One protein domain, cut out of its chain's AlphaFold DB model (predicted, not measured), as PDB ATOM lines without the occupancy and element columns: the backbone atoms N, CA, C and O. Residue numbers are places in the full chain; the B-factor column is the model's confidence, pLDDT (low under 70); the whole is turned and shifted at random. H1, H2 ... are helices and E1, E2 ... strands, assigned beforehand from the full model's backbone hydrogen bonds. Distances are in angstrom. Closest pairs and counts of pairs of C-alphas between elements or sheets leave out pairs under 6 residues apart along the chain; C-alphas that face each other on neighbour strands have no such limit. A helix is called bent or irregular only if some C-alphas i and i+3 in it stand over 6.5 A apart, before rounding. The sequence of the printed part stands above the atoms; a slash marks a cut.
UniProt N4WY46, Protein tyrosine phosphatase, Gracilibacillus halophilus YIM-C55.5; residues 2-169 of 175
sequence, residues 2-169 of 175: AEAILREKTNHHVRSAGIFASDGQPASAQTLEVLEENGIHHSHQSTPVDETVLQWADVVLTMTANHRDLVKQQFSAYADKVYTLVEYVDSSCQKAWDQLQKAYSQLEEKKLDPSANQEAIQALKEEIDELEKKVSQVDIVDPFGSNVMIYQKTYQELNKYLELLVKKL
ATOM      1  N   ALA A   2      21.302  24.625   0.252       93.56
ATOM      2  CA  ALA A   2      22.686  25.074   0.468       93.56
ATOM      3  C   ALA A   2      23.338  24.508   1.745       93.56
ATOM      4  O   ALA A   2      24.460  24.015   1.687       93.56
ATOM      5  N   GLU A   3      22.615  24.510   2.872       94.31
ATOM      6  CA  GLU A   3      23.093  23.914   4.128       94.31
ATOM      7  C   GLU A   3      23.500  22.445   3.960       94.31
ATOM      8  O   GLU A   3      24.590  22.064   4.375       94.31
ATOM      9  N   ALA A   4      22.637  21.632   3.345       94.06
ATOM     10  CA  ALA A   4      22.872  20.204   3.163       94.06
ATOM     11  C   ALA A   4      24.137  19.942   2.336       94.06
ATOM     12  O   ALA A   4      24.980  19.144   2.728       94.06
ATOM     13  N   ILE A   5      24.298  20.677   1.230       94.06
ATOM     14  CA  ILE A   5      25.468  20.563   0.351       94.06
ATOM     15  C   ILE A   5      26.743  20.969   1.089       94.06
ATOM     16  O   ILE A   5      27.766  20.298   0.970       94.06
ATOM     17  N   LEU A   6      26.701  22.074   1.837       94.00
ATOM     18  CA  LEU A   6      27.885  22.576   2.520       94.00
ATOM     19  C   LEU A   6      28.325  21.627   3.638       94.00
ATOM     20  O   LEU A   6      29.513  21.341   3.723       94.00
ATOM     21  N   ARG A   7      27.388  21.087   4.434       93.44
ATOM     22  CA  ARG A   7      27.678  20.123   5.516       93.44
ATOM     23  C   ARG A   7      28.454  18.895   5.039       93.44
ATOM     24  O   ARG A   7      29.337  18.440   5.747       93.44
ATOM     25  N   GLU A   8      28.160  18.392   3.845       93.44
ATOM     26  CA  GLU A   8      28.866  17.235   3.273       93.44
ATOM     27  C   GLU A   8      30.295  17.564   2.816       93.44
ATOM     28  O   GLU A   8      31.119  16.670   2.628       93.44
ATOM     29  N   LYS A   9      30.609  18.847   2.614       90.62
ATOM     30  CA  LYS A   9      31.890  19.298   2.054       90.62
ATOM     31  C   LYS A   9      32.821  19.935   3.079       90.62
ATOM     32  O   LYS A   9      33.946  20.273   2.717       90.62
ATOM     33  N   THR A  10      32.383  20.147   4.318       90.38
ATOM     34  CA  THR A  10      33.190  20.842   5.323       90.38
ATOM     35  C   THR A  10      32.976  20.322   6.737       90.38
ATOM     36  O   THR A  10      31.915  19.811   7.077       90.38
ATOM     37  N   ASN A  11      33.990  20.517   7.583       90.44
ATOM     38  CA  ASN A  11      33.919  20.256   9.020       90.44
ATOM     39  C   ASN A  11      33.421  21.472   9.824       90.44
ATOM     40  O   ASN A  11      33.280  21.380  11.044       90.44
ATOM     41  N   HIS A  12      33.172  22.616   9.179       91.75
ATOM     42  CA  HIS A  12      32.580  23.769   9.852       91.75
ATOM     43  C   HIS A  12      31.124  23.511  10.243       91.75
ATOM     44  O   HIS A  12      30.393  22.747   9.611       91.75
ATOM     45  N   HIS A  13      30.673  24.214  11.278       93.25
ATOM     46  CA  HIS A  13      29.274  24.175  11.658       93.25
ATOM     47  C   HIS A  13      28.447  25.021  10.688       93.25
ATOM     48  O   HIS A  13      28.709  26.205  10.497       93.25
ATOM     49  N   VAL A  14      27.412  24.418  10.106       94.06
ATOM     50  CA  VAL A  14      26.513  25.075   9.148       94.06
ATOM     51  C   VAL A  14      25.104  25.103   9.729       94.06
ATOM     52  O   VAL A  14      24.709  24.163  10.419       94.06
ATOM     53  N   ARG A  15      24.343  26.164   9.463       94.19
ATOM     54  CA  ARG A  15      22.899  26.271   9.728       94.19
ATOM     55  C   ARG A  15      22.246  27.071   8.605       94.19
ATOM     56  O   ARG A  15      22.914  27.901   7.991       94.19
ATOM     57  N   SER A  16      20.961  26.846   8.353       93.62
ATOM     58  CA  SER A  16      20.148  27.723   7.506       93.62
ATOM     59  C   SER A  16      19.001  28.349   8.290       93.62
ATOM     60  O   SER A  16      18.515  27.784   9.267       93.62
ATOM     61  N   ALA A  17      18.593  29.538   7.857       93.62
ATOM     62  CA  ALA A  17      17.433  30.250   8.370       93.62
ATOM     63  C   ALA A  17      16.815  31.095   7.248       93.62
ATOM     64  O   ALA A  17      17.518  31.521   6.326       93.62
ATOM     65  N   GLY A  18      15.503  31.324   7.307       91.00
ATOM     66  CA  GLY A  18      14.766  32.106   6.313       91.00
ATOM     67  C   GLY A  18      14.191  33.395   6.893       91.00
ATOM     68  O   GLY A  18      13.611  33.389   7.973       91.00
ATOM     69  N   ILE A  19      14.309  34.500   6.155       87.94
ATOM     70  CA  ILE A  19      13.780  35.818   6.566       87.94
ATOM     71  C   ILE A  19      12.246  35.794   6.659       87.94
ATOM     72  O   ILE A  19      11.659  36.434   7.524       87.94
ATOM     73  N   PHE A  20      11.601  35.008   5.793       84.75
ATOM     74  CA  PHE A  20      10.146  34.836   5.737       84.75
ATOM     75  C   PHE A  20       9.711  33.400   6.058       84.75
ATOM     76  O   PHE A  20       8.625  32.975   5.666       84.75
ATOM     77  N   ALA A  21      10.573  32.616   6.714       83.00
ATOM     78  CA  ALA A  21      10.274  31.223   7.008       83.00
ATOM     79  C   ALA A  21       9.302  31.103   8.186       83.00
ATOM     80  O   ALA A  21       9.553  31.623   9.271       83.00
ATOM     81  N   SER A  22       8.228  30.342   7.985       83.88
ATOM     82  CA  SER A  22       7.471  29.769   9.098       83.88
ATOM     83  C   SER A  22       8.322  28.705   9.783       83.88
ATOM     84  O   SER A  22       9.022  27.958   9.103       83.88
ATOM     85  N   ASP A  23       8.258  28.617  11.105       87.94
ATOM     86  CA  ASP A  23       9.048  27.651  11.869       87.94
ATOM     87  C   ASP A  23       8.576  26.200  11.638       87.94
ATOM     88  O   ASP A  23       7.375  25.931  11.501       87.94
ATOM     89  N   GLY A  24       9.526  25.265  11.571       87.75
ATOM     90  CA  GLY A  24       9.279  23.820  11.557       87.75
ATOM     91  C   GLY A  24       8.795  23.206  10.236       87.75
ATOM     92  O   GLY A  24       8.379  22.048  10.230       87.75
ATOM     93  N   GLN A  25       8.823  23.928   9.111       86.38
ATOM     94  CA  GLN A  25       8.436  23.369   7.810       86.38
ATOM     95  C   GLN A  25       9.547  22.483   7.227       86.38
ATOM     96  O   GLN A  25      10.721  22.857   7.268       86.38
ATOM     97  N   PRO A  26       9.208  21.317   6.649       88.88
ATOM     98  CA  PRO A  26      10.186  20.491   5.958       88.88
ATOM     99  C   PRO A  26      10.652  21.147   4.653       88.88
ATOM    100  O   PRO A  26       9.975  22.007   4.083       88.88
ATOM    101  N   ALA A  27      11.798  20.697   4.136       88.62
ATOM    102  CA  ALA A  27      12.220  21.052   2.782       88.62
ATOM    103  C   ALA A  27      11.203  20.555   1.733       88.62
ATOM    104  O   ALA A  27      10.523  19.549   1.941       88.62
ATOM    105  N   SER A  28      11.113  21.245   0.587       90.38
ATOM    106  CA  SER A  28      10.226  20.824  -0.504       90.38
ATOM    107  C   SER A  28      10.611  19.441  -1.036       90.38
ATOM    108  O   SER A  28      11.790  19.083  -1.047       90.38
ATOM    109  N   ALA A  29       9.627  18.677  -1.524       90.50
ATOM    110  CA  ALA A  29       9.861  17.341  -2.077       90.50
ATOM    111  C   ALA A  29      10.911  17.360  -3.200       90.50
ATOM    112  O   ALA A  29      11.800  16.521  -3.213       90.50
ATOM    113  N   GLN A  30      10.876  18.381  -4.060       90.81
ATOM    114  CA  GLN A  30      11.855  18.578  -5.131       90.81
ATOM    115  C   GLN A  30      13.264  18.856  -4.591       90.81
ATOM    116  O   GLN A  30      14.250  18.426  -5.180       90.81
ATOM    117  N   THR A  31      13.387  19.565  -3.461       91.19
ATOM    118  CA  THR A  31      14.692  19.753  -2.810       91.19
ATOM    119  C   THR A  31      15.229  18.426  -2.293       91.19
ATOM    120  O   THR A  31      16.415  18.159  -2.457       91.19
ATOM    121  N   LEU A  32      14.378  17.617  -1.658       91.75
ATOM    122  CA  LEU A  32      14.771  16.312  -1.125       91.75
ATOM    123  C   LEU A  32      15.167  15.351  -2.250       91.75
ATOM    124  O   LEU A  32      16.227  14.749  -2.158       91.75
ATOM    125  N   GLU A  33      14.383  15.297  -3.327       92.50
ATOM    126  CA  GLU A  33      14.665  14.502  -4.528       92.50
ATOM    127  C   GLU A  33      16.035  14.854  -5.122       92.50
ATOM    128  O   GLU A  33      16.885  13.983  -5.275       92.50
ATOM    129  N   VAL A  34      16.307  16.142  -5.361       93.38
ATOM    130  CA  VAL A  34      17.594  16.574  -5.928       93.38
ATOM    131  C   VAL A  34      18.768  16.304  -4.982       93.38
ATOM    132  O   VAL A  34      19.862  15.980  -5.442       93.38
ATOM    133  N   LEU A  35      18.580  16.424  -3.665       93.06
ATOM    134  CA  LEU A  35      19.626  16.073  -2.700       93.06
ATOM    135  C   LEU A  35      19.890  14.559  -2.683       93.06
ATOM    136  O   LEU A  35      21.052  14.153  -2.716       93.06
ATOM    137  N   GLU A  36      18.841  13.737  -2.706       93.38
ATOM    138  CA  GLU A  36      18.930  12.274  -2.712       93.38
ATOM    139  C   GLU A  36      19.590  11.743  -3.993       93.38
ATOM    140  O   GLU A  36      20.483  10.900  -3.914       93.38
ATOM    141  N   GLU A  37      19.259  12.308  -5.161       93.00
ATOM    142  CA  GLU A  37      19.927  12.019  -6.443       93.00
ATOM    143  C   GLU A  37      21.444  12.266  -6.393       93.00
ATOM    144  O   GLU A  37      22.213  11.619  -7.106       93.00
ATOM    145  N   ASN A  38      21.886  13.187  -5.534       91.94
ATOM    146  CA  ASN A  38      23.294  13.512  -5.321       91.94
ATOM    147  C   ASN A  38      23.898  12.807  -4.091       91.94
ATOM    148  O   ASN A  38      25.014  13.128  -3.685       91.94
ATOM    149  N   GLY A  39      23.185  11.840  -3.503       92.06
ATOM    150  CA  GLY A  39      23.636  11.045  -2.359       92.06
ATOM    151  C   GLY A  39      23.567  11.761  -1.007       92.06
ATOM    152  O   GLY A  39      24.051  11.226  -0.009       92.06
ATOM    153  N   ILE A  40      22.959  12.947  -0.946       92.56
ATOM    154  CA  ILE A  40      22.904  13.786   0.251       92.56
ATOM    155  C   ILE A  40      21.601  13.509   0.996       92.56
ATOM    156  O   ILE A  40      20.516  13.900   0.567       92.56
ATOM    157  N   HIS A  41      21.711  12.878   2.162       88.19
ATOM    158  CA  HIS A  41      20.567  12.642   3.036       88.19
ATOM    159  C   HIS A  41      20.442  13.791   4.031       88.19
ATOM    160  O   HIS A  41      21.345  14.039   4.828       88.19
ATOM    161  N   HIS A  42      19.314  14.501   4.007       85.94
ATOM    162  CA  HIS A  42      19.132  15.668   4.858       85.94
ATOM    163  C   HIS A  42      17.716  15.755   5.419       85.94
ATOM    164  O   HIS A  42      16.738  15.836   4.678       85.94
ATOM    165  N   SER A  43      17.618  15.781   6.747       85.25
ATOM    166  CA  SER A  43      16.391  16.157   7.444       85.25
ATOM    167  C   SER A  43      16.473  17.641   7.779       85.25
ATOM    168  O   SER A  43      17.390  18.068   8.478       85.25
ATOM    169  N   HIS A  44      15.533  18.419   7.248       86.62
ATOM    170  CA  HIS A  44      15.481  19.863   7.433       86.62
ATOM    171  C   HIS A  44      14.185  20.266   8.128       86.62
ATOM    172  O   HIS A  44      13.117  19.744   7.805       86.62
ATOM    173  N   GLN A  45      14.298  21.241   9.022       89.38
ATOM    174  CA  GLN A  45      13.185  22.023   9.535       89.38
ATOM    175  C   GLN A  45      13.551  23.491   9.372       89.38
ATOM    176  O   GLN A  45      14.650  23.900   9.752       89.38
ATOM    177  N   SER A  46      12.654  24.263   8.771       90.06
ATOM    178  CA  SER A  46      12.863  25.686   8.573       90.06
ATOM    179  C   SER A  46      12.916  26.405   9.911       90.06
ATOM    180  O   SER A  46      12.161  26.099  10.828       90.06
ATOM    181  N   THR A  47      13.796  27.392  10.000       92.12
ATOM    182  CA  THR A  47      13.948  28.244  11.177       92.12
ATOM    183  C   THR A  47      13.902  29.699  10.711       92.12
ATOM    184  O   THR A  47      14.562  30.031   9.717       92.12
ATOM    185  N   PRO A  48      13.116  30.576  11.353       93.44
ATOM    186  CA  PRO A  48      13.136  31.998  11.039       93.44
ATOM    187  C   PRO A  48      14.489  32.617  11.409       93.44
ATOM    188  O   PRO A  48      15.149  32.184  12.351       93.44
ATOM    189  N   VAL A  49      14.910  33.642  10.670       94.06
ATOM    190  CA  VAL A  49      16.095  34.429  11.046       94.06
ATOM    191  C   VAL A  49      15.782  35.248  12.299       94.06
ATOM    192  O   VAL A  49      14.832  36.030  12.311       94.06
ATOM    193  N   ASP A  50      16.613  35.099  13.327       93.31
ATOM    194  CA  ASP A  50      16.562  35.873  14.564       93.31
ATOM    195  C   ASP A  50      17.972  36.301  15.021       93.31
ATOM    196  O   ASP A  50      18.991  35.933  14.424       93.31
ATOM    197  N   GLU A  51      18.043  37.090  16.095       93.88
ATOM    198  CA  GLU A  51      19.328  37.518  16.660       93.88
ATOM    199  C   GLU A  51      20.168  36.342  17.165       93.88
ATOM    200  O   GLU A  51      21.389  36.391  17.061       93.88
ATOM    201  N   THR A  52      19.543  35.272  17.661       93.88
ATOM    202  CA  THR A  52      20.239  34.085  18.173       93.88
ATOM    203  C   THR A  52      21.049  33.399  17.074       93.88
ATOM    204  O   THR A  52      22.218  33.053  17.267       93.88
ATOM    205  N   VAL A  53      20.441  33.216  15.898       93.00
ATOM    206  CA  VAL A  53      21.082  32.634  14.715       93.00
ATOM    207  C   VAL A  53      22.193  33.548  14.215       93.00
ATOM    208  O   VAL A  53      23.293  33.070  13.930       93.00
ATOM    209  N   LEU A  54      21.937  34.858  14.143       94.81
ATOM    210  CA  LEU A  54      22.935  35.823  13.688       94.81
ATOM    211  C   LEU A  54      24.114  35.912  14.652       94.81
ATOM    212  O   LEU A  54      25.251  35.942  14.199       94.81
ATOM    213  N   GLN A  55      23.888  35.911  15.963       95.25
ATOM    214  CA  GLN A  55      24.949  35.953  16.966       95.25
ATOM    215  C   GLN A  55      25.834  34.704  16.910       95.25
ATOM    216  O   GLN A  55      27.048  34.821  17.049       95.25
ATOM    217  N   TRP A  56      25.239  33.532  16.673       96.00
ATOM    218  CA  TRP A  56      25.959  32.265  16.554       96.00
ATOM    219  C   TRP A  56      26.904  32.209  15.344       96.00
ATOM    220  O   TRP A  56      27.937  31.550  15.415       96.00
ATOM    221  N   ALA A  57      26.549  32.865  14.238       95.56
ATOM    222  CA  ALA A  57      27.287  32.752  12.986       95.56
ATOM    223  C   ALA A  57      28.527  33.664  12.944       95.56
ATOM    224  O   ALA A  57      28.421  34.870  13.182       95.56
ATOM    225  N   ASP A  58      29.675  33.123  12.530       94.94
ATOM    226  CA  ASP A  58      30.867  33.920  12.186       94.94
ATOM    227  C   ASP A  58      30.698  34.647  10.843       94.94
ATOM    228  O   ASP A  58      31.172  35.765  10.652       94.94
ATOM    229  N   VAL A  59      29.987  34.014   9.906       94.31
ATOM    230  CA  VAL A  59      29.645  34.562   8.591       94.31
ATOM    231  C   VAL A  59      28.219  34.166   8.219       94.31
ATOM    232  O   VAL A  59      27.803  33.025   8.419       94.31
ATOM    233  N   VAL A  60      27.465  35.107   7.656       96.00
ATOM    234  CA  VAL A  60      26.097  34.902   7.175       96.00
ATOM    235  C   VAL A  60      26.094  35.057   5.661       96.00
ATOM    236  O   VAL A  60      26.421  36.125   5.147       96.00
ATOM    237  N   LEU A  61      25.727  33.987   4.951       95.12
ATOM    238  CA  LEU A  61      25.707  33.941   3.488       95.12
ATOM    239  C   LEU A  61      24.271  33.825   2.976       95.12
ATOM    240  O   LEU A  61      23.611  32.804   3.167       95.12
ATOM    241  N   THR A  62      23.788  34.868   2.313       93.88
ATOM    242  CA  THR A  62      22.453  34.910   1.716       93.88
ATOM    243  C   THR A  62      22.478  34.447   0.262       93.88
ATOM    244  O   THR A  62      23.498  34.522  -0.424       93.88
ATOM    245  N   MET A  63      21.339  33.956  -0.228       92.19
ATOM    246  CA  MET A  63      21.223  33.522  -1.628       92.19
ATOM    247  C   MET A  63      21.046  34.696  -2.596       92.19
ATOM    248  O   MET A  63      21.409  34.571  -3.755       92.19
ATOM    249  N   THR A  64      20.518  35.831  -2.123       89.50
ATOM    250  CA  THR A  64      20.290  37.030  -2.943       89.50
ATOM    251  C   THR A  64      20.723  38.302  -2.216       89.50
ATOM    252  O   THR A  64      20.770  38.342  -0.976       89.50
ATOM    253  N   ALA A  65      20.994  39.359  -2.979       87.06
ATOM    254  CA  ALA A  65      21.278  40.699  -2.480       87.06
ATOM    255  C   ALA A  65      20.087  41.269  -1.701       87.06
ATOM    256  O   ALA A  65      20.275  41.830  -0.629       87.06
ATOM    257  N   ASN A  66      18.853  41.022  -2.153       88.50
ATOM    258  CA  ASN A  66      17.663  41.457  -1.418       88.50
ATOM    259  C   ASN A  66      17.590  40.822  -0.017       88.50
ATOM    260  O   ASN A  66      17.302  41.505   0.962       88.50
ATOM    261  N   HIS A  67      17.913  39.530   0.117       91.88
ATOM    262  CA  HIS A  67      18.005  38.895   1.435       91.88
ATOM    263  C   HIS A  67      19.113  39.514   2.300       91.88
ATOM    264  O   HIS A  67      18.896  39.752   3.486       91.88
ATOM    265  N   ARG A  68      20.284  39.799   1.718       92.31
ATOM    266  CA  ARG A  68      21.396  40.464   2.417       92.31
ATOM    267  C   ARG A  68      20.954  41.825   2.952       92.31
ATOM    268  O   ARG A  68      21.155  42.111   4.129       92.31
ATOM    269  N   ASP A  69      20.343  42.637   2.101       91.00
ATOM    270  CA  ASP A  69      19.978  44.015   2.416       91.00
ATOM    271  C   ASP A  69      18.853  44.068   3.457       91.00
ATOM    272  O   ASP A  69      18.938  44.853   4.400       91.00
ATOM    273  N   LEU A  70      17.874  43.155   3.385       93.06
ATOM    274  CA  LEU A  70      16.846  42.994   4.419       93.06
ATOM    275  C   LEU A  70      17.444  42.627   5.783       93.06
ATOM    276  O   LEU A  70      17.097  43.250   6.787       93.06
ATOM    277  N   VAL A  71      18.373  41.663   5.836       93.56
ATOM    278  CA  VAL A  71      19.042  41.285   7.094       93.56
ATOM    279  C   VAL A  71      19.862  42.451   7.641       93.56
ATOM    280  O   VAL A  71      19.779  42.738   8.830       93.56
ATOM    281  N   LYS A  72      20.607  43.170   6.794       93.44
ATOM    282  CA  LYS A  72      21.390  44.347   7.208       93.44
ATOM    283  C   LYS A  72      20.512  45.481   7.726       93.44
ATOM    284  O   LYS A  72      20.883  46.147   8.688       93.44
ATOM    285  N   GLN A  73      19.361  45.705   7.100       92.69
ATOM    286  CA  GLN A  73      18.421  46.740   7.515       92.69
ATOM    287  C   GLN A  73      17.751  46.392   8.849       92.69
ATOM    288  O   GLN A  73      17.636  47.255   9.716       92.69
ATOM    289  N   GLN A  74      17.310  45.143   9.017       93.50
ATOM    290  CA  GLN A  74      16.605  44.696  10.217       93.50
ATOM    291  C   GLN A  74      17.552  44.455  11.401       93.50
ATOM    292  O   GLN A  74      17.187  44.729  12.542       93.50
ATOM    293  N   PHE A  75      18.773  43.989  11.137       93.69
ATOM    294  CA  PHE A  75      19.759  43.592  12.139       93.69
ATOM    295  C   PHE A  75      21.114  44.268  11.887       93.69
ATOM    296  O   PHE A  75      22.143  43.620  11.680       93.69
ATOM    297  N   SER A  76      21.118  45.600  11.919       93.19
ATOM    298  CA  SER A  76      22.282  46.430  11.580       93.19
ATOM    299  C   SER A  76      23.544  46.130  12.395       93.19
ATOM    300  O   SER A  76      24.650  46.305  11.887       93.19
ATOM    301  N   ALA A  77      23.397  45.615  13.620       94.19
ATOM    302  CA  ALA A  77      24.508  45.207  14.482       94.19
ATOM    303  C   ALA A  77      25.368  44.064  13.909       94.19
ATOM    304  O   ALA A  77      26.500  43.892  14.348       94.19
ATOM    305  N   TYR A  78      24.850  43.298  12.944       94.88
ATOM    306  CA  TYR A  78      25.547  42.168  12.320       94.88
ATOM    307  C   TYR A  78      25.873  42.422  10.841       94.88
ATOM    308  O   TYR A  78      26.227  41.497  10.111       94.88
ATOM    309  N   ALA A  79      25.715  43.658  10.358       91.25
ATOM    310  CA  ALA A  79      25.844  43.976   8.937       91.25
ATOM    311  C   ALA A  79      27.251  43.725   8.366       91.25
ATOM    312  O   ALA A  79      27.398  43.517   7.160       91.25
ATOM    313  N   ASP A  80      28.268  43.727   9.222       92.94
ATOM    314  CA  ASP A  80      29.672  43.488   8.897       92.94
ATOM    315  C   ASP A  80      29.974  42.035   8.516       92.94
ATOM    316  O   ASP A  80      30.952  41.793   7.816       92.94
ATOM    317  N   LYS A  81      29.123  41.082   8.906       94.50
ATOM    318  CA  LYS A  81      29.295  39.652   8.606       94.50
ATOM    319  C   LYS A  81      28.239  39.065   7.673       94.50
ATOM    320  O   LYS A  81      28.197  37.848   7.488       94.50
ATOM    321  N   VAL A  82      27.385  39.907   7.092       94.19
ATOM    322  CA  VAL A  82      26.312  39.491   6.178       94.19
ATOM    323  C   VAL A  82      26.724  39.778   4.736       94.19
ATOM    324  O   VAL A  82      26.917  40.934   4.348       94.19
ATOM    325  N   TYR A  83      26.798  38.723   3.932       92.19
ATOM    326  CA  TYR A  83      27.171  38.770   2.521       92.19
ATOM    327  C   TYR A  83      26.250  37.876   1.691       92.19
ATOM    328  O   TYR A  83      25.618  36.973   2.232       92.19
ATOM    329  N   THR A  84      26.196  38.063   0.379       91.81
ATOM    330  CA  THR A  84      25.683  37.028  -0.527       91.81
ATOM    331  C   THR A  84      26.719  35.912  -0.697       91.81
ATOM    332  O   THR A  84      27.925  36.119  -0.539       91.81
ATOM    333  N   LEU A  85      26.274  34.697  -1.029       91.94
ATOM    334  CA  LEU A  85      27.190  33.580  -1.273       91.94
ATOM    335  C   LEU A  85      28.179  33.915  -2.395       91.94
ATOM    336  O   LEU A  85      29.383  33.734  -2.223       91.94
ATOM    337  N   VAL A  86      27.679  34.422  -3.523       88.56
ATOM    338  CA  VAL A  86      28.504  34.679  -4.708       88.56
ATOM    339  C   VAL A  86      29.503  35.808  -4.454       88.56
ATOM    340  O   VAL A  86      30.682  35.634  -4.756       88.56
ATOM    341  N   GLU A  87      29.093  36.921  -3.830       85.94
ATOM    342  CA  GLU A  87      30.021  38.027  -3.541       85.94
ATOM    343  C   GLU A  87      31.100  37.620  -2.536       85.94
ATOM    344  O   GLU A  87      32.242  38.073  -2.618       85.94
ATOM    345  N   TYR A  88      30.763  36.723  -1.605       88.88
ATOM    346  CA  TYR A  88      31.725  36.247  -0.631       88.88
ATOM    347  C   TYR A  88      32.776  35.342  -1.273       88.88
ATOM    348  O   TYR A  88      33.954  35.435  -0.926       88.88
ATOM    349  N   VAL A  89      32.398  34.444  -2.182       87.81
ATOM    350  CA  VAL A  89      33.341  33.463  -2.750       87.81
ATOM    351  C   VAL A  89      34.079  33.977  -3.978       87.81
ATOM    352  O   VAL A  89      35.199  33.535  -4.235       87.81
ATOM    353  N   ASP A  90      33.495  34.921  -4.715       79.06
ATOM    354  CA  ASP A  90      34.054  35.437  -5.955       79.06
ATOM    355  C   ASP A  90      34.469  36.909  -5.831       79.06
ATOM    356  O   ASP A  90      33.680  37.844  -5.974       79.06
ATOM    357  N   SER A  91      35.772  37.123  -5.640       68.62
ATOM    358  CA  SER A  91      36.365  38.467  -5.603       68.62
ATOM    359  C   SER A  91      36.189  39.269  -6.902       68.62
ATOM    360  O   SER A  91      36.346  40.491  -6.889       68.62
ATOM    361  N   SER A  92      35.872  38.625  -8.032       69.62
ATOM    362  CA  SER A  92      35.556  39.336  -9.275       69.62
ATOM    363  C   SER A  92      34.207  40.055  -9.195       69.62
ATOM    364  O   SER A  92      34.086  41.158  -9.729       69.62
ATOM    365  N   CYS A  93      33.248  39.507  -8.440       65.75
ATOM    366  CA  CYS A  93      31.971  40.160  -8.158       65.75
ATOM    367  C   CYS A  93      32.155  41.381  -7.254       65.75
ATOM    368  O   CYS A  93      31.555  42.417  -7.523       65.75
ATOM    369  N   GLN A  94      33.053  41.309  -6.262       65.25
ATOM    370  CA  GLN A  94      33.419  42.481  -5.456       65.25
ATOM    371  C   GLN A  94      33.979  43.610  -6.334       65.25
ATOM    372  O   GLN A  94      33.544  44.752  -6.233       65.25
ATOM    373  N   LYS A  95      34.891  43.288  -7.260       72.25
ATOM    374  CA  LYS A  95      35.447  44.283  -8.194       72.25
ATOM    375  C   LYS A  95      34.381  44.882  -9.108       72.25
ATOM    376  O   LYS A  95      34.438  46.075  -9.385       72.25
ATOM    377  N   ALA A  96      33.431  44.072  -9.576       75.19
ATOM    378  CA  ALA A  96      32.320  44.547 -10.394       75.19
ATOM    379  C   ALA A  96      31.388  45.482  -9.600       75.19
ATOM    380  O   ALA A  96      30.986  46.515 -10.127       75.19
ATOM    381  N   TRP A  97      31.119  45.178  -8.326       70.69
ATOM    382  CA  TRP A  97      30.375  46.049  -7.407       70.69
ATOM    383  C   TRP A  97      31.083  47.383  -7.160       70.69
ATOM    384  O   TRP A  97      30.466  48.439  -7.299       70.69
ATOM    385  N   ASP A  98      32.381  47.351  -6.854       76.56
ATOM    386  CA  ASP A  98      33.173  48.565  -6.624       76.56
ATOM    387  C   ASP A  98      33.200  49.454  -7.884       76.56
ATOM    388  O   ASP A  98      33.088  50.682  -7.807       76.56
ATOM    389  N   GLN A  99      33.314  48.833  -9.065       84.44
ATOM    390  CA  GLN A  99      33.236  49.517 -10.359       84.44
ATOM    391  C   GLN A  99      31.854  50.123 -10.598       84.44
ATOM    392  O   GLN A  99      31.770  51.284 -10.997       84.44
ATOM    393  N   LEU A 100      30.784  49.382 -10.303       83.75
ATOM    394  CA  LEU A 100      29.409  49.840 -10.468       83.75
ATOM    395  C   LEU A 100      29.112  51.052  -9.577       83.75
ATOM    396  O   LEU A 100      28.605  52.064 -10.054       83.75
ATOM    397  N   GLN A 101      29.498  50.994  -8.299       81.88
ATOM    398  CA  GLN A 101      29.314  52.102  -7.360       81.88
ATOM    399  C   GLN A 101      30.084  53.355  -7.806       81.88
ATOM    400  O   GLN A 101      29.557  54.470  -7.760       81.88
ATOM    401  N   LYS A 102      31.317  53.179  -8.298       87.00
ATOM    402  CA  LYS A 102      32.116  54.276  -8.852       87.00
ATOM    403  C   LYS A 102      31.482  54.866 -10.115       87.00
ATOM    404  O   LYS A 102      31.427  56.088 -10.236       87.00
ATOM    405  N   ALA A 103      30.988  54.028 -11.024       87.00
ATOM    406  CA  ALA A 103      30.324  54.465 -12.249       87.00
ATOM    407  C   ALA A 103      29.040  55.257 -11.942       87.00
ATOM    408  O   ALA A 103      28.810  56.309 -12.537       87.00
ATOM    409  N   TYR A 104      28.256  54.824 -10.948       84.56
ATOM    410  CA  TYR A 104      27.084  55.559 -10.470       84.56
ATOM    411  C   TYR A 104      27.430  56.943  -9.911       84.56
ATOM    412  O   TYR A 104      26.805  57.927 -10.312       84.56
ATOM    413  N   SER A 105      28.461  57.039  -9.067       86.25
ATOM    414  CA  SER A 105      28.950  58.324  -8.542       86.25
ATOM    415  C   SER A 105      29.383  59.269  -9.670       86.25
ATOM    416  O   SER A 105      29.024  60.443  -9.676       86.25
ATOM    417  N   GLN A 106      30.109  58.757 -10.670       87.31
ATOM    418  CA  GLN A 106      30.551  59.545 -11.828       87.31
ATOM    419  C   GLN A 106      29.387  60.003 -12.713       87.31
ATOM    420  O   GLN A 106      29.406  61.110 -13.257       87.31
ATOM    421  N   LEU A 107      28.374  59.150 -12.886       86.88
ATOM    422  CA  LEU A 107      27.174  59.492 -13.637       86.88
ATOM    423  C   LEU A 107      26.400  60.622 -12.947       86.88
ATOM    424  O   LEU A 107      25.884  61.505 -13.632       86.88
ATOM    425  N   GLU A 108      26.308  60.598 -11.619       84.69
ATOM    426  CA  GLU A 108      25.659  61.649 -10.835       84.69
ATOM    427  C   GLU A 108      26.398  62.988 -10.962       84.69
ATOM    428  O   GLU A 108      25.776  63.987 -11.323       84.69
ATOM    429  N   GLU A 109      27.727  62.994 -10.807       86.00
ATOM    430  CA  GLU A 109      28.567  64.184 -11.011       86.00
ATOM    431  C   GLU A 109      28.381  64.794 -12.408       86.00
ATOM    432  O   GLU A 109      28.138  65.994 -12.542       86.00
ATOM    433  N   LYS A 110      28.422  63.973 -13.465       84.56
ATOM    434  CA  LYS A 110      28.242  64.460 -14.843       84.56
ATOM    435  C   LYS A 110      26.829  64.940 -15.145       84.56
ATOM    436  O   LYS A 110      26.665  65.801 -15.998       84.56
ATOM    437  N   LYS A 111      25.802  64.398 -14.491       82.00
ATOM    438  CA  LYS A 111      24.422  64.888 -14.656       82.00
ATOM    439  C   LYS A 111      24.214  66.268 -14.029       82.00
ATOM    440  O   LYS A 111      23.321  66.988 -14.464       82.00
ATOM    441  N   LEU A 112      25.004  66.611 -13.012       81.31
ATOM    442  CA  LEU A 112      24.961  67.902 -12.326       81.31
ATOM    443  C   LEU A 112      25.751  68.995 -13.064       81.31
ATOM    444  O   LEU A 112      25.501  70.175 -12.828       81.31
ATOM    445  N   ASP A 113      26.667  68.621 -13.960       80.69
ATOM    446  CA  ASP A 113      27.441  69.544 -14.791       80.69
ATOM    447  C   ASP A 113      26.665  69.936 -16.072       80.69
ATOM    448  O   ASP A 113      26.475  69.102 -16.962       80.69
ATOM    449  N   PRO A 114      26.252  71.211 -16.234       73.75
ATOM    450  CA  PRO A 114      25.536  71.680 -17.424       73.75
ATOM    451  C   PRO A 114      26.349  71.594 -18.726       73.75
ATOM    452  O   PRO A 114      25.776  71.719 -19.808       73.75
ATOM    453  N   SER A 115      27.672  71.431 -18.636       80.00
ATOM    454  CA  SER A 115      28.590  71.319 -19.773       80.00
ATOM    455  C   SER A 115      28.887  69.874 -20.189       80.00
ATOM    456  O   SER A 115      29.600  69.645 -21.170       80.00
ATOM    457  N   ALA A 116      28.336  68.888 -19.476       74.31
ATOM    458  CA  ALA A 116      28.619  67.486 -19.728       74.31
ATOM    459  C   ALA A 116      28.132  67.030 -21.113       74.31
ATOM    460  O   ALA A 116      26.973  67.202 -21.495       74.31
ATOM    461  N   ASN A 117      29.032  66.377 -21.856       82.38
ATOM    462  CA  ASN A 117      28.712  65.785 -23.152       82.38
ATOM    463  C   ASN A 117      27.696  64.638 -22.979       82.38
ATOM    464  O   ASN A 117      27.955  63.675 -22.249       82.38
ATOM    465  N   GLN A 118      26.570  64.713 -23.699       82.81
ATOM    466  CA  GLN A 118      25.540  63.673 -23.725       82.81
ATOM    467  C   GLN A 118      26.090  62.296 -24.131       82.81
ATOM    468  O   GLN A 118      25.661  61.295 -23.559       82.81
ATOM    469  N   GLU A 119      27.074  62.225 -25.031       85.25
ATOM    470  CA  GLU A 119      27.716  60.956 -25.417       85.25
ATOM    471  C   GLU A 119      28.461  60.315 -24.242       85.25
ATOM    472  O   GLU A 119      28.397  59.106 -24.038       85.25
ATOM    473  N   ALA A 120      29.125  61.123 -23.415       84.06
ATOM    474  CA  ALA A 120      29.868  60.622 -22.265       84.06
ATOM    475  C   ALA A 120      28.939  60.125 -21.144       84.06
ATOM    476  O   ALA A 120      29.299  59.209 -20.410       84.06
ATOM    477  N   ILE A 121      27.754  60.729 -21.008       85.88
ATOM    478  CA  ILE A 121      26.690  60.253 -20.112       85.88
ATOM    479  C   ILE A 121      26.115  58.934 -20.634       85.88
ATOM    480  O   ILE A 121      25.837  58.035 -19.843       85.88
ATOM    481  N   GLN A 122      25.936  58.812 -21.950       88.69
ATOM    482  CA  GLN A 122      25.412  57.601 -22.573       88.69
ATOM    483  C   GLN A 122      26.383  56.420 -22.428       88.69
ATOM    484  O   GLN A 122      25.960  55.359 -21.981       88.69
ATOM    485  N   ALA A 123      27.680  56.627 -22.672       88.69
ATOM    486  CA  ALA A 123      28.708  55.601 -22.473       88.69
ATOM    487  C   ALA A 123      28.760  55.086 -21.020       88.69
ATOM    488  O   ALA A 123      28.839  53.884 -20.792       88.69
ATOM    489  N   LEU A 124      28.641  55.984 -20.032       87.50
ATOM    490  CA  LEU A 124      28.580  55.599 -18.615       87.50
ATOM    491  C   LEU A 124      27.340  54.762 -18.284       87.50
ATOM    492  O   LEU A 124      27.425  53.839 -17.482       87.50
ATOM    493  N   LYS A 125      26.183  55.066 -18.885       89.62
ATOM    494  CA  LYS A 125      24.970  54.256 -18.692       89.62
ATOM    495  C   LYS A 125      25.123  52.850 -19.269       89.62
ATOM    496  O   LYS A 125      24.628  51.909 -18.664       89.62
ATOM    497  N   GLU A 126      25.779  52.715 -20.417       90.56
ATOM    498  CA  GLU A 126      26.050  51.412 -21.040       90.56
ATOM    499  C   GLU A 126      27.031  50.586 -20.200       90.56
ATOM    500  O   GLU A 126      26.777  49.412 -19.943       90.56
ATOM    501  N   GLU A 127      28.094  51.213 -19.688       89.88
ATOM    502  CA  GLU A 127      29.020  50.573 -18.746       89.88
ATOM    503  C   GLU A 127      28.301  50.120 -17.465       89.88
ATOM    504  O   GLU A 127      28.508  48.996 -17.006       89.88
ATOM    505  N   ILE A 128      27.412  50.958 -16.917       89.31
ATOM    506  CA  ILE A 128      26.569  50.606 -15.767       89.31
ATOM    507  C   ILE A 128      25.690  49.393 -16.085       89.31
ATOM    508  O   ILE A 128      25.699  48.458 -15.298       89.31
ATOM    509  N   ASP A 129      24.998  49.347 -17.226       86.88
ATOM    510  CA  ASP A 129      24.134  48.210 -17.600       86.88
ATOM    511  C   ASP A 129      24.925  46.891 -17.739       86.88
ATOM    512  O   ASP A 129      24.473  45.824 -17.317       86.88
ATOM    513  N   GLU A 130      26.148  46.936 -18.278       85.81
ATOM    514  CA  GLU A 130      27.025  45.761 -18.333       85.81
ATOM    515  C   GLU A 130      27.509  45.312 -16.948       85.81
ATOM    516  O   GLU A 130      27.547  44.110 -16.653       85.81
ATOM    517  N   LEU A 131      27.894  46.266 -16.098       83.06
ATOM    518  CA  LEU A 131      28.310  45.995 -14.726       83.06
ATOM    519  C   LEU A 131      27.141  45.463 -13.894       83.06
ATOM    520  O   LEU A 131      27.323  44.491 -13.166       83.06
ATOM    521  N   GLU A 132      25.939  46.007 -14.066       77.19
ATOM    522  CA  GLU A 132      24.709  45.507 -13.456       77.19
ATOM    523  C   GLU A 132      24.395  44.089 -13.900       77.19
ATOM    524  O   GLU A 132      24.034  43.279 -13.060       77.19
ATOM    525  N   LYS A 133      24.595  43.723 -15.169       76.69
ATOM    526  CA  LYS A 133      24.433  42.327 -15.617       76.69
ATOM    527  C   LYS A 133      25.422  41.378 -14.943       76.69
ATOM    528  O   LYS A 133      25.041  40.273 -14.564       76.69
ATOM    529  N   LYS A 134      26.680  41.796 -14.771       73.81
ATOM    530  CA  LYS A 134      27.698  41.002 -14.055       73.81
ATOM    531  C   LYS A 134      27.390  40.891 -12.564       73.81
ATOM    532  O   LYS A 134      27.536  39.820 -11.987       73.81
ATOM    533  N   VAL A 135      26.938  41.980 -11.950       69.12
ATOM    534  CA  VAL A 135      26.560  42.045 -10.535       69.12
ATOM    535  C   VAL A 135      25.234  41.327 -10.268       69.12
ATOM    536  O   VAL A 135      25.089  40.661  -9.256       69.12
ATOM    537  N   SER A 136      24.277  41.370 -11.189       61.25
ATOM    538  CA  SER A 136      23.011  40.630 -11.120       61.25
ATOM    539  C   SER A 136      23.227  39.117 -11.126       61.25
ATOM    540  O   SER A 136      22.332  38.375 -10.733       61.25
ATOM    541  N   GLN A 137      24.403  38.647 -11.546       64.69
ATOM    542  CA  GLN A 137      24.792  37.242 -11.493       64.69
ATOM    543  C   GLN A 137      25.178  36.770 -10.076       64.69
ATOM    544  O   GLN A 137      25.542  35.612  -9.885       64.69
ATOM    545  N   VAL A 138      25.117  37.666  -9.087       67.00
ATOM    546  CA  VAL A 138      25.447  37.407  -7.677       67.00
ATOM    547  C   VAL A 138      24.290  36.728  -6.924       67.00
ATOM    548  O   VAL A 138      24.491  36.203  -5.826       67.00
ATOM    549  N   ASP A 139      23.099  36.688  -7.524       82.88
ATOM    550  CA  ASP A 139      21.902  36.107  -6.925       82.88
ATOM    551  C   ASP A 139      21.667  34.673  -7.404       82.88
ATOM    552  O   ASP A 139      21.538  34.400  -8.596       82.88
ATOM    553  N   ILE A 140      21.522  33.760  -6.447       84.06
ATOM    554  CA  ILE A 140      21.041  32.403  -6.681       84.06
ATOM    555  C   ILE A 140      19.536  32.409  -6.440       84.06
ATOM    556  O   ILE A 140      19.064  32.580  -5.312       84.06
ATOM    557  N   VAL A 141      18.778  32.240  -7.521       76.81
ATOM    558  CA  VAL A 141      17.314  32.294  -7.487       76.81
ATOM    559  C   VAL A 141      16.756  31.067  -6.769       76.81
ATOM    560  O   VAL A 141      17.140  29.931  -7.055       76.81
ATOM    561  N   ASP A 142      15.814  31.305  -5.856       79.12
ATOM    562  CA  ASP A 142      15.092  30.241  -5.165       79.12
ATOM    563  C   ASP A 142      14.173  29.489  -6.154       79.12
ATOM    564  O   ASP A 142      13.298  30.108  -6.769       79.12
ATOM    565  N   PRO A 143      14.338  28.165  -6.330       85.69
ATOM    566  CA  PRO A 143      13.527  27.365  -7.238       85.69
ATOM    567  C   PRO A 143      12.122  27.064  -6.690       85.69
ATOM    568  O   PRO A 143      11.376  26.314  -7.328       85.69
ATOM    569  N   PHE A 144      11.736  27.591  -5.521       83.25
ATOM    570  CA  PHE A 144      10.452  27.299  -4.884       83.25
ATOM    571  C   PHE A 144       9.257  27.424  -5.848       83.25
ATOM    572  O   PHE A 144       9.110  28.395  -6.586       83.25
ATOM    573  N   GLY A 145       8.401  26.396  -5.872       81.31
ATOM    574  CA  GLY A 145       7.243  26.312  -6.776       81.31
ATOM    575  C   GLY A 145       7.550  25.998  -8.251       81.31
ATOM    576  O   GLY A 145       6.616  25.836  -9.035       81.31
ATOM    577  N   SER A 146       8.822  25.873  -8.639       84.00
ATOM    578  CA  SER A 146       9.232  25.543 -10.012       84.00
ATOM    579  C   SER A 146       9.313  24.029 -10.269       84.00
ATOM    580  O   SER A 146       9.071  23.206  -9.387       84.00
ATOM    581  N   ASN A 147       9.652  23.638 -11.503       85.88
ATOM    582  CA  ASN A 147       9.849  22.231 -11.874       85.88
ATOM    583  C   ASN A 147      11.221  21.682 -11.431       85.88
ATOM    584  O   ASN A 147      12.155  22.444 -11.183       85.88
ATOM    585  N   VAL A 148      11.352  20.350 -11.391       85.19
ATOM    586  CA  VAL A 148      12.560  19.643 -10.921       85.19
ATOM    587  C   VAL A 148      13.840  20.042 -11.665       85.19
ATOM    588  O   VAL A 148      14.887  20.186 -11.041       85.19
ATOM    589  N   MET A 149      13.770  20.339 -12.970       84.19
ATOM    590  CA  MET A 149      14.954  20.772 -13.725       84.19
ATOM    591  C   MET A 149      15.507  22.109 -13.224       84.19
ATOM    592  O   MET A 149      16.713  22.338 -13.300       84.19
ATOM    593  N   ILE A 150      14.651  23.004 -12.718       87.12
ATOM    594  CA  ILE A 150      15.101  24.259 -12.106       87.12
ATOM    595  C   ILE A 150      15.805  23.973 -10.779       87.12
ATOM    596  O   ILE A 150      16.898  24.483 -10.572       87.12
ATOM    597  N   TYR A 151      15.263  23.084  -9.941       89.75
ATOM    598  CA  TYR A 151      15.938  22.657  -8.707       89.75
ATOM    599  C   TYR A 151      17.310  22.030  -8.978       89.75
ATOM    600  O   TYR A 151      18.273  22.352  -8.286       89.75
ATOM    601  N   GLN A 152      17.429  21.186 -10.008       88.56
ATOM    602  CA  GLN A 152      18.707  20.589 -10.414       88.56
ATOM    603  C   GLN A 152      19.716  21.648 -10.880       88.56
ATOM    604  O   GLN A 152      20.890  21.586 -10.516       88.56
ATOM    605  N   LYS A 153      19.274  22.653 -11.644       87.94
ATOM    606  CA  LYS A 153      20.135  23.778 -12.044       87.94
ATOM    607  C   LYS A 153      20.591  24.600 -10.840       87.94
ATOM    608  O   LYS A 153      21.784  24.862 -10.720       87.94
ATOM    609  N   THR A 154      19.676  24.941  -9.930       90.00
ATOM    610  CA  THR A 154      20.016  25.643  -8.685       90.00
ATOM    611  C   THR A 154      20.999  24.827  -7.850       90.00
ATOM    612  O   THR A 154      21.950  25.382  -7.310       90.00
ATOM    613  N   TYR A 155      20.826  23.506  -7.775       92.94
ATOM    614  CA  TYR A 155      21.767  22.626  -7.090       92.94
ATOM    615  C   TYR A 155      23.169  22.707  -7.701       92.94
ATOM    616  O   TYR A 155      24.141  22.883  -6.969       92.94
ATOM    617  N   GLN A 156      23.290  22.615  -9.029       90.50
ATOM    618  CA  GLN A 156      24.584  22.704  -9.718       90.50
ATOM    619  C   GLN A 156      25.267  24.053  -9.473       90.50
ATOM    620  O   GLN A 156      26.471  24.106  -9.208       90.50
ATOM    621  N   GLU A 157      24.494  25.135  -9.528       90.12
ATOM    622  CA  GLU A 157      24.968  26.485  -9.249       90.12
ATOM    623  C   GLU A 157      25.445  26.634  -7.797       90.12
ATOM    624  O   GLU A 157      26.580  27.053  -7.561       90.12
ATOM    625  N   LEU A 158      24.630  26.211  -6.827       92.38
ATOM    626  CA  LEU A 158      24.999  26.197  -5.412       92.38
ATOM    627  C   LEU A 158      26.253  25.367  -5.176       92.38
ATOM    628  O   LEU A 158      27.182  25.837  -4.527       92.38
ATOM    629  N   ASN A 159      26.309  24.154  -5.721       92.75
ATOM    630  CA  ASN A 159      27.437  23.252  -5.543       92.75
ATOM    631  C   ASN A 159      28.749  23.892  -6.024       92.75
ATOM    632  O   ASN A 159      29.749  23.840  -5.311       92.75
ATOM    633  N   LYS A 160      28.732  24.570  -7.179       91.06
ATOM    634  CA  LYS A 160      29.891  25.305  -7.706       91.06
ATOM    635  C   LYS A 160      30.379  26.385  -6.735       91.06
ATOM    636  O   LYS A 160      31.573  26.446  -6.442       91.06
ATOM    637  N   TYR A 161      29.489  27.247  -6.243       91.62
ATOM    638  CA  TYR A 161      29.891  28.340  -5.350       91.62
ATOM    639  C   TYR A 161      30.270  27.847  -3.951       91.62
ATOM    640  O   TYR A 161      31.211  28.368  -3.356       91.62
ATOM    641  N   LEU A 162      29.614  26.803  -3.444       93.56
ATOM    642  CA  LEU A 162      29.973  26.176  -2.172       93.56
ATOM    643  C   LEU A 162      31.339  25.478  -2.242       93.56
ATOM    644  O   LEU A 162      32.083  25.511  -1.270       93.56
ATOM    645  N   GLU A 163      31.740  24.922  -3.387       92.12
ATOM    646  CA  GLU A 163      33.108  24.412  -3.570       92.12
ATOM    647  C   GLU A 163      34.165  25.521  -3.531       92.12
ATOM    648  O   GLU A 163      35.258  25.321  -2.994       92.12
ATOM    649  N   LEU A 164      33.855  26.702  -4.073       90.75
ATOM    650  CA  LEU A 164      34.720  27.876  -3.936       90.75
ATOM    651  C   LEU A 164      34.762  28.373  -2.488       90.75
ATOM    652  O   LEU A 164      35.835  28.735  -2.005       90.75
ATOM    653  N   LEU A 165      33.624  28.338  -1.784       92.31
ATOM    654  CA  LEU A 165      33.544  28.678  -0.366       92.31
ATOM    655  C   LEU A 165      34.460  27.787   0.467       92.31
ATOM    656  O   LEU A 165      35.282  28.311   1.207       92.31
ATOM    657  N   VAL A 166      34.358  26.466   0.315       91.75
ATOM    658  CA  VAL A 166      35.175  25.510   1.077       91.75
ATOM    659  C   VAL A 166      36.662  25.762   0.845       91.75
ATOM    660  O   VAL A 166      37.406  25.910   1.805       91.75
ATOM    661  N   LYS A 167      37.092  25.960  -0.408       89.88
ATOM    662  CA  LYS A 167      38.491  26.322  -0.712       89.88
ATOM    663  C   LYS A 167      38.929  27.619  -0.031       89.88
ATOM    664  O   LYS A 167      40.074  27.734   0.398       89.88
ATOM    665  N   LYS A 168      38.043  28.617   0.028       88.12
ATOM    666  CA  LYS A 168      38.322  29.896   0.689       88.12
ATOM    667  C   LYS A 168      38.437  29.733   2.210       88.12
ATOM    668  O   LYS A 168      39.290  30.387   2.803       88.12
ATOM    669  N   LEU A 169      37.601  28.893   2.821       86.88
ATOM    670  CA  LEU A 169      37.625  28.611   4.259       86.88
ATOM    671  C   LEU A 169      38.869  27.795   4.647       86.88
ATOM    672  O   LEU A 169      39.628  28.234   5.504       86.88
TER     673      LEU A 169
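What this domain is: This is residues 2 to 169 of the 175 residues of the protein "Protein tyrosine phosphatase" of Gracilibacillus halophilus YIM-C55.5 (UniProt N4WY46). A long helical hairpin, H7 and H8, sticks out as an arm from a body of helices and loops, with residues 112 to 117 free at its tip. In the body, H4 packs on a pair of short strands, E1 and E2; H9 packs with H1 and H2, and short H6 sits between the strand pair, H9 and the base of the arm. The printed part has 168 residues, in the order H1 H2 H3 E1 H4 H5 E2 H6 H7 H8 H9, with E1 and E2 parallel, and its class is mostly helix. The whole is loose, with a radius of gyration of the C-alphas of 19.0 A, and elongated, 63 by 36 by 31 A; the arm makes much of the length.

How they stand to each other: H1, residues 2 to 9, touches H9, residues 148 to 169, at a steep tilt of 52 degrees, the closest C-alphas being those of Leu 6 and Leu 162, 6.3 A apart. H2, residues 29 to 37, touches H9 at its residues 148 to 155 alone, the closest C-alphas being those of Gln 30 and Val 148, 5.9 A apart. H3, residues 51 to 56, is close to but not clearly touching H5, residues 76 to 81, which is irregular, with C-alphas 77 and 80 7.8 A apart. E1, residues 60 to 62, and E2, residues 82 to 84, are parallel neighbours, with N 62 and O 83 within hydrogen-bond range at 2.8 A. With H4, residues 65 to 74, and H5 between them they form a strand-helix-strand unit, two parallel strands joined through helices, with a right-handed crossover. H4 and H5 touch only at the corner, and only just, with 3 pairs of C-alphas within 8 A. H6, residues 85 to 89, touches H9 at residues 161 to 168 alone, the C-alphas of Val 89 and Leu 165 being closest at 5.3 A. H7, residues 91 to 112, and H8, residues 118 to 138, form a hairpin and touch at a shallow tilt of 28 degrees, opposite ways, with Leu 100 and Leu 131 closest, their C-alphas 5.8 A apart. In H2, H3, H4, H6, H7 and H9 every O i to N i+4 pair is within hydrogen-bond range; H1 has 3 of 4, H8 16 of 17, and H5 0 of 2, with 2 of 3 O i to N i+3 pairs.

Where its parts are: H1 begins at C-alpha 2, (22.686, 25.074, 0.468). H7 is 32.3 A long and H8 30.8 A. H9 is 30.6 A long and ends at C-alpha 169, (37.625, 28.611, 4.259).

The domain as a whole: The C-alphas of His 41 and Ser 115 are farthest apart, 63.5 A. The printed part has no cut. The links H1 to H2 and H2 to H3 are long. Mean pLDDT of the printed part is 87.6; residues 91 to 94 and 135 to 138 are under 70.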